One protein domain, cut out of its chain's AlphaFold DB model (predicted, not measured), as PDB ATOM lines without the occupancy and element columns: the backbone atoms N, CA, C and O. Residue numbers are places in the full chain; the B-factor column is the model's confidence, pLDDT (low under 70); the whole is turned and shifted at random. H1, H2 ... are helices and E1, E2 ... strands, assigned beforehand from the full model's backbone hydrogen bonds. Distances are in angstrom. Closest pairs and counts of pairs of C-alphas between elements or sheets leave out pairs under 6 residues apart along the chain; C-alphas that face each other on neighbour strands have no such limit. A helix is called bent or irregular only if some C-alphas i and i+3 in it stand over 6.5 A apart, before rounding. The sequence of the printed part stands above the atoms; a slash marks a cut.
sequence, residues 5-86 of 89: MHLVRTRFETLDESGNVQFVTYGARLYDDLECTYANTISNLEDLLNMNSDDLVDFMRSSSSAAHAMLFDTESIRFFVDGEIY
ATOM      1  N   MET A   5     -43.019 -56.244 -32.571       92.88
ATOM      2  CA  MET A   5     -42.327 -55.713 -33.733       92.88
ATOM      3  C   MET A   5     -42.714 -54.254 -33.896       92.88
ATOM      4  O   MET A   5     -43.884 -53.901 -33.773       92.88
ATOM      5  N   HIS A   6     -41.739 -53.407 -34.193       95.44
ATOM      6  CA  HIS A   6     -41.925 -51.969 -34.284       95.44
ATOM      7  C   HIS A   6     -41.404 -51.450 -35.613       95.44
ATOM      8  O   HIS A   6     -40.242 -51.651 -35.955       95.44
ATOM      9  N   LEU A   7     -42.258 -50.723 -36.324       96.25
ATOM     10  CA  LEU A   7     -41.912 -49.936 -37.492       96.25
ATOM     11  C   LEU A   7     -42.061 -48.453 -37.155       96.25
ATOM     12  O   LEU A   7     -43.141 -48.008 -36.780       96.25
ATOM     13  N   VAL A   8     -40.974 -47.690 -37.270       97.44
ATOM     14  CA  VAL A   8     -40.932 -46.288 -36.832       97.44
ATOM     15  C   VAL A   8     -40.340 -45.382 -37.904       97.44
ATOM     16  O   VAL A   8     -39.195 -45.581 -38.336       97.44
ATOM     17  N   ARG A   9     -41.079 -44.332 -38.278       97.56
ATOM     18  CA  ARG A   9     -40.592 -43.250 -39.147       97.56
ATOM     19  C   ARG A   9     -39.357 -42.598 -38.530       97.56
ATOM     20  O   ARG A   9     -39.346 -42.204 -37.366       97.56
ATOM     21  N   THR A  10     -38.275 -42.507 -39.294       96.81
ATOM     22  CA  THR A  10     -36.965 -42.110 -38.771       96.81
ATOM     23  C   THR A  10     -36.288 -41.086 -39.681       96.81
ATOM     24  O   THR A  10     -36.233 -41.245 -40.901       96.81
ATOM     25  N   ARG A  11     -35.732 -40.041 -39.056       96.88
ATOM     26  CA  ARG A  11     -34.791 -39.099 -39.672       96.88
ATOM     27  C   ARG A  11     -33.369 -39.613 -39.461       96.88
ATOM     28  O   ARG A  11     -32.967 -39.850 -38.325       96.88
ATOM     29  N   PHE A  12     -32.620 -39.754 -40.544       96.88
ATOM     30  CA  PHE A  12     -31.234 -40.205 -40.545       96.88
ATOM     31  C   PHE A  12     -30.317 -39.023 -40.833       96.88
ATOM     32  O   PHE A  12     -30.529 -38.278 -41.787       96.88
ATOM     33  N   GLU A  13     -29.286 -38.859 -40.015       97.00
ATOM     34  CA  GLU A  13     -28.241 -37.862 -40.216       97.00
ATOM     35  C   GLU A  13     -26.938 -38.587 -40.510       97.00
ATOM     36  O   GLU A  13     -26.527 -39.461 -39.748       97.00
ATOM     37  N   THR A  14     -26.283 -38.231 -41.610       94.94
ATOM     38  CA  THR A  14     -24.901 -38.654 -41.826       94.94
ATOM     39  C   THR A  14     -23.961 -37.557 -41.391       94.94
ATOM     40  O   THR A  14     -24.137 -36.387 -41.743       94.94
ATOM     41  N   LEU A  15     -22.977 -37.962 -40.599       97.50
ATOM     42  CA  LEU A  15     -22.040 -37.074 -39.945       97.50
ATOM     43  C   LEU A  15     -20.700 -37.076 -40.680       97.50
ATOM     44  O   LEU A  15     -20.293 -38.091 -41.247       97.50
ATOM     45  N   ASP A  16     -20.011 -35.941 -40.648       96.44
ATOM     46  CA  ASP A  16     -18.596 -35.863 -40.990       96.44
ATOM     47  C   ASP A  16     -17.711 -36.424 -39.860       96.44
ATOM     48  O   ASP A  16     -18.182 -36.786 -38.780       96.44
ATOM     49  N   GLU A  17     -16.399 -36.465 -40.090       96.31
ATOM     50  CA  GLU A  17     -15.418 -36.929 -39.096       96.31
ATOM     51  C   GLU A  17     -15.377 -36.066 -37.820       96.31
ATOM     52  O   GLU A  17     -14.872 -36.506 -36.789       96.31
ATOM     53  N   SER A  18     -15.908 -34.841 -37.875       96.81
ATOM     54  CA  SER A  18     -16.011 -33.915 -36.743       96.81
ATOM     55  C   SER A  18     -17.356 -34.015 -36.009       96.81
ATOM     56  O   SER A  18     -17.547 -33.334 -35.002       96.81
ATOM     57  N   GLY A  19     -18.281 -34.859 -36.482       96.06
ATOM     58  CA  GLY A  19     -19.619 -35.030 -35.920       96.06
ATOM     59  C   GLY A  19     -20.661 -34.020 -36.414       96.06
ATOM     60  O   GLY A  19     -21.756 -33.972 -35.855       96.06
ATOM     61  N   ASN A  20     -20.368 -33.216 -37.441       97.19
ATOM     62  CA  ASN A  20     -21.346 -32.297 -38.028       97.19
ATOM     63  C   ASN A  20     -22.223 -33.014 -39.056       97.19
ATOM     64  O   ASN A  20     -21.744 -33.850 -39.819       97.19
ATOM     65  N   VAL A  21     -23.498 -32.634 -39.140       97.06
ATOM     66  CA  VAL A  21     -24.440 -33.189 -40.120       97.06
ATOM     67  C   VAL A  21     -24.076 -32.718 -41.531       97.06
ATOM     68  O   VAL A  21     -24.136 -31.524 -41.818       97.06
ATOM     69  N   GLN A  22     -23.745 -33.653 -42.424       95.81
ATOM     70  CA  GLN A  22     -23.529 -33.366 -43.846       95.81
ATOM     71  C   GLN A  22     -24.812 -33.492 -44.663       95.81
ATOM     72  O   GLN A  22     -25.094 -32.657 -45.519       95.81
ATOM     73  N   PHE A  23     -25.583 -34.553 -44.423       93.69
ATOM     74  CA  PHE A  23     -26.817 -34.818 -45.151       93.69
ATOM     75  C   PHE A  23     -27.848 -35.501 -44.265       93.69
ATOM     76  O   PHE A  23     -27.524 -36.228 -43.325       93.69
ATOM     77  N   VAL A  24     -29.107 -35.227 -44.592       96.69
ATOM     78  CA  VAL A  24     -30.281 -35.753 -43.906       96.69
ATOM     79  C   VAL A  24     -31.068 -36.576 -44.907       96.69
ATOM     80  O   VAL A  24     -31.379 -36.085 -45.991       96.69
ATOM     81  N   THR A  25     -31.412 -37.800 -44.531       96.94
ATOM     82  CA  THR A  25     -32.371 -38.621 -45.267       96.94
ATOM     83  C   THR A  25     -33.475 -39.104 -44.339       96.94
ATOM     84  O   THR A  25     -33.408 -38.969 -43.114       96.94
ATOM     85  N   TYR A  26     -34.532 -39.634 -44.930       97.50
ATOM     86  CA  TYR A  26     -35.736 -40.058 -44.242       97.50
ATOM     87  C   TYR A  26     -36.073 -41.492 -44.639       97.50
ATOM     88  O   TYR A  26     -35.657 -41.998 -45.685       97.50
ATOM     89  N   GLY A  27     -36.825 -42.161 -43.782       96.62
ATOM     90  CA  GLY A  27     -37.360 -43.485 -44.047       96.62
ATOM     91  C   GLY A  27     -37.872 -44.100 -42.760       96.62
ATOM     92  O   GLY A  27     -38.515 -43.414 -41.968       96.62
ATOM     93  N   ALA A  28     -37.574 -45.371 -42.522       97.38
ATOM     94  CA  ALA A  28     -38.081 -46.068 -41.353       97.38
ATOM     95  C   ALA A  28     -37.095 -47.097 -40.800       97.38
ATOM     96  O   ALA A  28     -36.180 -47.557 -41.486       97.38
ATOM     97  N   ARG A  29     -37.291 -47.442 -39.528       96.50
ATOM     98  CA  ARG A  29     -36.606 -48.538 -38.841       96.50
ATOM     99  C   ARG A  29     -37.624 -49.603 -38.484       96.50
ATOM    100  O   ARG A  29     -38.666 -49.262 -37.934       96.50
ATOM    101  N   LEU A  30     -37.293 -50.853 -38.768       96.19
ATOM    102  CA  LEU A  30     -38.046 -52.028 -38.359       96.19
ATOM    103  C   LEU A  30     -37.191 -52.817 -37.375       96.19
ATOM    104  O   LEU A  30     -36.055 -53.156 -37.700       96.19
ATOM    105  N   TYR A  31     -37.709 -53.088 -36.187       94.25
ATOM    106  CA  TYR A  31     -36.968 -53.815 -35.166       94.25
ATOM    107  C   TYR A  31     -37.888 -54.611 -34.248       94.25
ATOM    108  O   TYR A  31     -39.063 -54.284 -34.087       94.25
ATOM    109  N   ASP A  32     -37.319 -55.633 -33.628       91.25
ATOM    110  CA  ASP A  32     -37.878 -56.343 -32.486       91.25
ATOM    111  C   ASP A  32     -36.803 -56.458 -31.383       91.25
ATOM    112  O   ASP A  32     -35.817 -55.712 -31.375       91.25
ATOM    113  N   ASP A  33     -36.996 -57.366 -30.425       88.94
ATOM    114  CA  ASP A  33     -36.043 -57.615 -29.337       88.94
ATOM    115  C   ASP A  33     -34.691 -58.204 -29.808       88.94
ATOM    116  O   ASP A  33     -33.723 -58.206 -29.041       88.94
ATOM    117  N   LEU A  34     -34.613 -58.750 -31.026       87.69
ATOM    118  CA  LEU A  34     -33.484 -59.536 -31.533       87.69
ATOM    119  C   LEU A  34     -32.797 -58.890 -32.739       87.69
ATOM    120  O   LEU A  34     -31.569 -58.933 -32.843       87.69
ATOM    121  N   GLU A  35     -33.569 -58.310 -33.648       89.38
ATOM    122  CA  GLU A  35     -33.117 -57.837 -34.948       89.38
ATOM    123  C   GLU A  35     -33.576 -56.403 -35.226       89.38
ATOM    124  O   GLU A  35     -34.577 -55.907 -34.708       89.38
ATOM    125  N   CYS A  36     -32.809 -55.708 -36.065       92.88
ATOM    126  CA  CYS A  36     -33.116 -54.356 -36.507       92.88
ATOM    127  C   CYS A  36     -32.637 -54.157 -37.943       92.88
ATOM    128  O   CYS A  36     -31.510 -54.504 -38.304       92.88
ATOM    129  N   THR A  37     -33.487 -53.551 -38.759       95.38
ATOM    130  CA  THR A  37     -33.189 -53.133 -40.123       95.38
ATOM    131  C   THR A  37     -33.785 -51.754 -40.387       95.38
ATOM    132  O   THR A  37     -34.605 -51.240 -39.623       95.38
ATOM    133  N   TYR A  38     -33.343 -51.104 -41.455       95.69
ATOM    134  CA  TYR A  38     -33.790 -49.763 -41.793       95.69
ATOM    135  C   TYR A  38     -33.754 -49.526 -43.295       95.69
ATOM    136  O   TYR A  38     -32.997 -50.164 -44.026       95.69
ATOM    137  N   ALA A  39     -34.541 -48.550 -43.725       95.94
ATOM    138  CA  ALA A  39     -34.470 -47.966 -45.050       95.94
ATOM    139  C   ALA A  39     -34.472 -46.449 -44.907       95.94
ATOM    140  O   ALA A  39     -35.248 -45.900 -44.130       95.94
ATOM    141  N   ASN A  40     -33.584 -45.769 -45.629       95.06
ATOM    142  CA  ASN A  40     -33.347 -44.331 -45.489       95.06
ATOM    143  C   ASN A  40     -33.187 -43.632 -46.849       95.06
ATOM    144  O   ASN A  40     -32.385 -42.709 -46.997       95.06
ATOM    145  N   THR A  41     -33.914 -44.114 -47.858       95.06
ATOM    146  CA  THR A  41     -33.813 -43.667 -49.254       95.06
ATOM    147  C   THR A  41     -34.758 -42.513 -49.601       95.06
ATOM    148  O   THR A  41     -34.706 -42.001 -50.719       95.06
ATOM    149  N   ILE A  42     -35.603 -42.066 -48.666       94.75
ATOM    150  CA  ILE A  42     -36.529 -40.953 -48.886       94.75
ATOM    151  C   ILE A  42     -35.770 -39.638 -48.689       94.75
ATOM    152  O   ILE A  42     -35.122 -39.412 -47.667       94.75
ATOM    153  N   SER A  43     -35.836 -38.757 -49.686       92.44
ATOM    154  CA  SER A  43     -35.058 -37.509 -49.696       92.44
ATOM    155  C   SER A  43     -35.768 -36.337 -49.007       92.44
ATOM    156  O   SER A  43     -35.114 -35.368 -48.627       92.44
ATOM    157  N   ASN A  44     -37.088 -36.418 -48.819       93.81
ATOM    158  CA  ASN A  44     -37.916 -35.357 -48.249       93.81
ATOM    159  C   ASN A  44     -38.739 -35.864 -47.051       93.81
ATOM    160  O   ASN A  44     -39.259 -36.976 -47.066       93.81
ATOM    161  N   LEU A  45     -38.880 -35.030 -46.020       94.75
ATOM    162  CA  LEU A  45     -39.686 -35.342 -44.839       94.75
ATOM    163  C   LEU A  45     -41.173 -35.455 -45.187       94.75
ATOM    164  O   LEU A  45     -41.855 -36.331 -44.668       94.75
ATOM    165  N   GLU A  46     -41.669 -34.569 -46.049       96.69
ATOM    166  CA  GLU A  46     -43.087 -34.531 -46.416       96.69
ATOM    167  C   GLU A  46     -43.525 -35.839 -47.086       96.69
ATOM    168  O   GLU A  46     -44.572 -36.380 -46.746       96.69
ATOM    169  N   ASP A  47     -42.674 -36.410 -47.942       94.94
ATOM    170  CA  ASP A  47     -42.932 -37.696 -48.597       94.94
ATOM    171  C   ASP A  47     -43.093 -38.830 -47.570       94.94
ATOM    172  O   ASP A  47     -43.997 -39.650 -47.696       94.94
ATOM    173  N   LEU A  48     -42.260 -38.856 -46.519       96.00
ATOM    174  CA  LEU A  48     -42.359 -39.847 -45.441       96.00
ATOM    175  C   LEU A  48     -43.620 -39.653 -44.582       96.00
ATOM    176  O   LEU A  48     -44.228 -40.631 -44.143       96.00
ATOM    177  N   LEU A  49     -43.994 -38.402 -44.301       95.44
ATOM    178  CA  LEU A  49     -45.168 -38.083 -43.483       95.44
ATOM    179  C   LEU A  49     -46.490 -38.312 -44.227       95.44
ATOM    180  O   LEU A  49     -47.502 -38.564 -43.580       95.44
ATOM    181  N   ASN A  50     -46.478 -38.246 -45.559       96.25
ATOM    182  CA  ASN A  50     -47.649 -38.505 -46.394       96.25
ATOM    183  C   ASN A  50     -47.937 -39.999 -46.606       96.25
ATOM    184  O   ASN A  50     -49.044 -40.336 -47.017       96.25
ATOM    185  N   MET A  51     -46.974 -40.888 -46.338       95.50
ATOM    186  CA  MET A  51     -47.227 -42.332 -46.323       95.50
ATOM    187  C   MET A  51     -48.212 -42.651 -45.202       95.50
ATOM    188  O   MET A  51     -48.033 -42.162 -44.089       95.50
ATOM    189  N   ASN A  52     -49.213 -43.489 -45.451       95.25
ATOM    190  CA  ASN A  52     -49.991 -44.096 -44.368       95.25
ATOM    191  C   ASN A  52     -49.233 -45.312 -43.778       95.25
ATOM    192  O   ASN A  52     -48.061 -45.538 -44.093       95.25
ATOM    193  N   SER A  53     -49.847 -46.057 -42.854       94.69
ATOM    194  CA  SER A  53     -49.197 -47.226 -42.241       94.69
ATOM    195  C   SER A  53     -48.932 -48.354 -43.243       94.69
ATOM    196  O   SER A  53     -47.844 -48.926 -43.211       94.69
ATOM    197  N   ASP A  54     -49.863 -48.630 -44.156       94.44
ATOM    198  CA  ASP A  54     -49.710 -49.668 -45.185       94.44
ATOM    199  C   ASP A  54     -48.602 -49.308 -46.177       94.44
ATOM    200  O   ASP A  54     -47.711 -50.117 -46.437       94.44
ATOM    201  N   ASP A  55     -48.584 -48.055 -46.641       95.44
ATOM    202  CA  ASP A  55     -47.539 -47.528 -47.520       95.44
ATOM    203  C   ASP A  55     -46.154 -47.681 -46.876       95.44
ATOM    204  O   ASP A  55     -45.179 -48.023 -47.547       95.44
ATOM    205  N   LEU A  56     -46.051 -47.441 -45.563       95.00
ATOM    206  CA  LEU A  56     -44.796 -47.562 -44.825       95.00
ATOM    207  C   LEU A  56     -44.343 -49.025 -44.696       95.00
ATOM    208  O   LEU A  56     -43.148 -49.317 -44.810       95.00
ATOM    209  N   VAL A  57     -45.283 -49.947 -44.476       94.44
ATOM    210  CA  VAL A  57     -45.023 -51.394 -44.431       94.44
ATOM    211  C   VAL A  57     -44.553 -51.893 -45.797       94.44
ATOM    212  O   VAL A  57     -43.535 -52.585 -45.879       94.44
ATOM    213  N   ASP A  58     -45.225 -51.499 -46.876       94.69
ATOM    214  CA  ASP A  58     -44.867 -51.885 -48.242       94.69
ATOM    215  C   ASP A  58     -43.547 -51.256 -48.701       94.69
ATOM    216  O   ASP A  58     -42.710 -51.919 -49.335       94.69
ATOM    217  N   PHE A  59     -43.289 -50.007 -48.311       95.38
ATOM    218  CA  PHE A  59     -41.983 -49.376 -48.470       95.38
ATOM    219  C   PHE A  59     -40.888 -50.217 -47.802       95.38
ATOM    220  O   PHE A  59     -39.893 -50.560 -48.441       95.38
ATOM    221  N   MET A  60     -41.084 -50.633 -46.548       95.06
ATOM    222  CA  MET A  60     -40.099 -51.466 -45.861       95.06
ATOM    223  C   MET A  60     -39.918 -52.827 -46.535       95.06
ATOM    224  O   MET A  60     -38.779 -53.210 -46.807       95.06
ATOM    225  N   ARG A  61     -41.005 -53.519 -46.897       93.75
ATOM    226  CA  ARG A  61     -40.950 -54.812 -47.606       93.75
ATOM    227  C   ARG A  61     -40.172 -54.744 -48.917       93.75
ATOM    228  O   ARG A  61     -39.477 -55.697 -49.255       93.75
ATOM    229  N   SER A  62     -40.310 -53.651 -49.664       92.69
ATOM    230  CA  SER A  62     -39.640 -53.473 -50.957       92.69
ATOM    231  C   SER A  62     -38.196 -52.979 -50.827       92.69
ATOM    232  O   SER A  62     -37.372 -53.247 -51.700       92.69
ATOM    233  N   SER A  63     -37.870 -52.291 -49.731       90.62
ATOM    234  CA  SER A  63     -36.555 -51.679 -49.516       90.62
ATOM    235  C   SER A  63     -35.448 -52.651 -49.089       90.62
ATOM    236  O   SER A  63     -34.272 -52.387 -49.344       90.62
ATOM    237  N   SER A  64     -35.792 -53.758 -48.420       86.19
ATOM    238  CA  SER A  64     -34.818 -54.661 -47.799       86.19
ATOM    239  C   SER A  64     -35.352 -56.089 -47.727       86.19
ATOM    240  O   SER A  64     -36.460 -56.328 -47.255       86.19
ATOM    241  N   SER A  65     -34.536 -57.066 -48.132       89.00
ATOM    242  CA  SER A  65     -34.870 -58.489 -47.981       89.00
ATOM    243  C   SER A  65     -34.980 -58.910 -46.513       89.00
ATOM    244  O   SER A  65     -35.791 -59.776 -46.193       89.00
ATOM    245  N   ALA A  66     -34.216 -58.278 -45.616       90.19
ATOM    246  CA  ALA A  66     -34.341 -58.490 -44.176       90.19
ATOM    247  C   ALA A  66     -35.676 -57.941 -43.658       90.19
ATOM    248  O   ALA A  66     -36.391 -58.640 -42.950       90.19
ATOM    249  N   ALA A  67     -36.063 -56.734 -44.088       91.44
ATOM    250  CA  ALA A  67     -37.360 -56.168 -43.726       91.44
ATOM    251  C   ALA A  67     -38.519 -57.015 -44.266       91.44
ATOM    252  O   ALA A  67     -39.488 -57.256 -43.553       91.44
ATOM    253  N   HIS A  68     -38.397 -57.522 -45.495       91.19
ATOM    254  CA  HIS A  68     -39.361 -58.455 -46.071       91.19
ATOM    255  C   HIS A  68     -39.519 -59.721 -45.219       91.19
ATOM    256  O   HIS A  68     -40.642 -60.130 -44.945       91.19
ATOM    257  N   ALA A  69     -38.407 -60.322 -44.781       89.44
ATOM    258  CA  ALA A  69     -38.421 -61.519 -43.946       89.44
ATOM    259  C   ALA A  69     -39.035 -61.257 -42.562       89.44
ATOM    260  O   ALA A  69     -39.861 -62.043 -42.111       89.44
ATOM    261  N   MET A  70     -38.688 -60.136 -41.922       89.00
ATOM    262  CA  MET A  70     -39.276 -59.742 -40.638       89.00
ATOM    263  C   MET A  70     -40.788 -59.502 -40.767       89.00
ATOM    264  O   MET A  70     -41.559 -59.947 -39.928       89.00
ATOM    265  N   LEU A  71     -41.243 -58.874 -41.855       88.88
ATOM    266  CA  LEU A  71     -42.661 -58.561 -42.074       88.88
ATOM    267  C   LEU A  71     -43.506 -59.747 -42.586       88.88
ATOM    268  O   LEU A  71     -44.707 -59.570 -42.821       88.88
ATOM    269  N   PHE A  72     -42.902 -60.927 -42.782       80.12
ATOM    270  CA  PHE A  72     -43.557 -62.120 -43.335       80.12
ATOM    271  C   PHE A  72     -44.524 -62.800 -42.347       80.12
ATOM    272  O   PHE A  72     -45.515 -63.372 -42.786       80.12
ATOM    273  N   ASP A  73     -44.278 -62.709 -41.033       67.31
ATOM    274  CA  ASP A  73     -45.100 -63.339 -39.977       67.31
ATOM    275  C   ASP A  73     -45.615 -62.300 -38.964       67.31
ATOM    276  O   ASP A  73     -45.464 -62.416 -37.748       67.31
ATOM    277  N   THR A  74     -46.197 -61.218 -39.483       66.94
ATOM    278  CA  THR A  74     -46.763 -60.140 -38.651       66.94
ATOM    279  C   THR A  74     -48.108 -60.509 -38.020       66.94
ATOM    280  O   THR A  74     -48.514 -59.858 -37.067       66.94
ATOM    281  N   GLU A  75     -48.782 -61.570 -38.479       67.19
ATOM    282  CA  GLU A  75     -50.076 -62.017 -37.929       67.19
ATOM    283  C   GLU A  75     -49.942 -62.721 -36.567       67.19
ATOM    284  O   GLU A  75     -50.875 -62.720 -35.762       67.19
ATOM    285  N   SER A  76     -48.772 -63.299 -36.285       71.75
ATOM    286  CA  SER A  76     -48.493 -64.036 -35.043       71.75
ATOM    287  C   SER A  76     -47.858 -63.165 -33.948       71.75
ATOM    288  O   SER A  76     -47.622 -63.636 -32.832       71.75
ATOM    289  N   ILE A  77     -47.560 -61.900 -34.261       84.62
ATOM    290  CA  ILE A  77     -46.742 -60.986 -33.458       84.62
ATOM    291  C   ILE A  77     -47.506 -59.671 -33.285       84.62
ATOM    292  O   ILE A  77     -48.220 -59.226 -34.177       84.62
ATOM    293  N   ARG A  78     -47.365 -59.008 -32.131       89.44
ATOM    294  CA  ARG A  78     -47.902 -57.646 -32.003       89.44
ATOM    295  C   ARG A  78     -47.039 -56.702 -32.818       89.44
ATOM    296  O   ARG A  78     -45.913 -56.403 -32.423       89.44
ATOM    297  N   PHE A  79     -47.574 -56.249 -33.939       92.69
ATOM    298  CA  PHE A  79     -46.896 -55.313 -34.810       92.69
ATOM    299  C   PHE A  79     -47.390 -53.887 -34.549       92.69
ATOM    300  O   PHE A  79     -48.593 -53.635 -34.503       92.69
ATOM    301  N   PHE A  80     -46.456 -52.961 -34.347       94.94
ATOM    302  CA  PHE A  80     -46.721 -51.551 -34.097       94.94
ATOM    303  C   PHE A  80     -46.129 -50.687 -35.205       94.94
ATOM    304  O   PHE A  80     -44.949 -50.821 -35.526       94.94
ATOM    305  N   VAL A  81     -46.914 -49.743 -35.717       95.12
ATOM    306  CA  VAL A  81     -46.449 -48.696 -36.634       95.12
ATOM    307  C   VAL A  81     -46.562 -47.357 -35.914       95.12
ATOM    308  O   VAL A  81     -47.640 -46.982 -35.465       95.12
ATOM    309  N   ASP A  82     -45.431 -46.676 -35.720       95.00
ATOM    310  CA  ASP A  82     -45.318 -45.427 -34.946       95.00
ATOM    311  C   ASP A  82     -45.958 -45.484 -33.539       95.00
ATOM    312  O   ASP A  82     -46.420 -44.486 -32.990       95.00
ATOM    313  N   GLY A  83     -45.928 -46.665 -32.915       91.88
ATOM    314  CA  GLY A  83     -46.438 -46.890 -31.558       91.88
ATOM    315  C   GLY A  83     -47.922 -47.258 -31.481       91.88
ATOM    316  O   GLY A  83     -48.402 -47.567 -30.390       91.88
ATOM    317  N   GLU A  84     -48.632 -47.296 -32.607       93.06
ATOM    318  CA  GLU A  84     -50.015 -47.773 -32.688       93.06
ATOM    319  C   GLU A  84     -50.056 -49.225 -33.167       93.06
ATOM    320  O   GLU A  84     -49.233 -49.632 -33.988       93.06
ATOM    321  N   ILE A  85     -50.990 -50.028 -32.636       91.38
ATOM    322  CA  ILE A  85     -51.163 -51.418 -33.077       91.38
ATOM    323  C   ILE A  85     -51.577 -51.395 -34.546       91.38
ATOM    324  O   ILE A  85     -52.597 -50.808 -34.898       91.38
ATOM    325  N   TYR A  86     -50.786 -52.056 -35.379       89.44
ATOM    326  CA  TYR A  86     -51.075 -52.200 -36.789       89.44
ATOM    327  C   TYR A  86     -52.119 -53.296 -36.996       89.44
ATOM    328  O   TYR A  86     -51.912 -54.452 -36.626       89.44
TER     329      TYR A  86
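Overview. This is residues 5 to 86 of the 89 residues of an uncharacterized protein of Rhizobium fredii (UniProt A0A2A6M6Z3). Picture a twisted sheet of four strands whose one face is covered by three short helices, while the turn of its long E1-E2 hairpin, round Ser 18, reaches past them and makes one end of the longest axis. H1, H2 and H3 on that one face give two layers, helices over a sheet. The printed part has 82 residues, with E1, E2, E3, H1, H2, H3 and E4 along the chain; the sheet is mixed, in the order E3, E2, E1, E4, and the class is mixed, helices and strands. It is compact, with a radius of gyration of the C-alphas of 13.4 A, yet elongated, spanning 44 by 28 by 22 A.

Arrangement. Start at the inner strands E1, residues 5 to 15, and E2, residues 21 to 31, an antiparallel hairpin with N 10 and O 27 at 2.8 A. E1 bends by 64 degrees at residue 9 and E2 by 69 degrees at residue 27. Edge strand E3, residues 36 to 42, is antiparallel to E2 and forms a hairpin with it, N 30 and O 37 being 2.8 A apart; E1, E2 and E3 are a meander, each strand the antiparallel neighbour of the one before. At the other edge look for E4, residues 78 to 81, parallel to E1, with N 7 and O 80 at 2.8 A. H2, residues 53 to 63, is across the strands at a height of 8.5 A over the sheet; its closest C-alpha pair with E3 is Ser 63 and Ala 39, 6.2 A. H3, residues 65 to 73, is on the same face, along the strands. H2 and H3 touch, closest at the C-alphas of Arg 61 and His 68, 4.3 A, at a steep tilt of 45 degrees, opposite ways. H1, residues 45 to 50, runs along E2, closest at the C-alphas of Leu 45 and Tyr 26, 6.2 A. H1 and H2 are only just apart, closest 8.1 A. In H1 and H2 every O i to N i+4 pair is within hydrogen-bond range; in H3, 4 of 5.

Along the chain. Find C-alpha 5 at (-42.327, -55.713, -33.733), where E1 begins its 28.2 A. E2 spans 24.6 A, E3 18.6 A and H1 8.7 A. H2 begins at (-49.197, -47.226, -42.241) and spans 15.3 A. H3 spans 13.9 A and is only just irregular: C-alphas 70 and 73 are 6.9 A apart. E4 spans 10.2 A, ending at (-46.449, -48.696, -36.634).

Size, cuts and confidence. Look to Ser 18 and Ser 76 for the C-alphas farthest apart, 44.3 A. The printed part has no cut, and its six links are tight. Mean pLDDT of the printed part is 92.6; residues 73 to 75 are under 70.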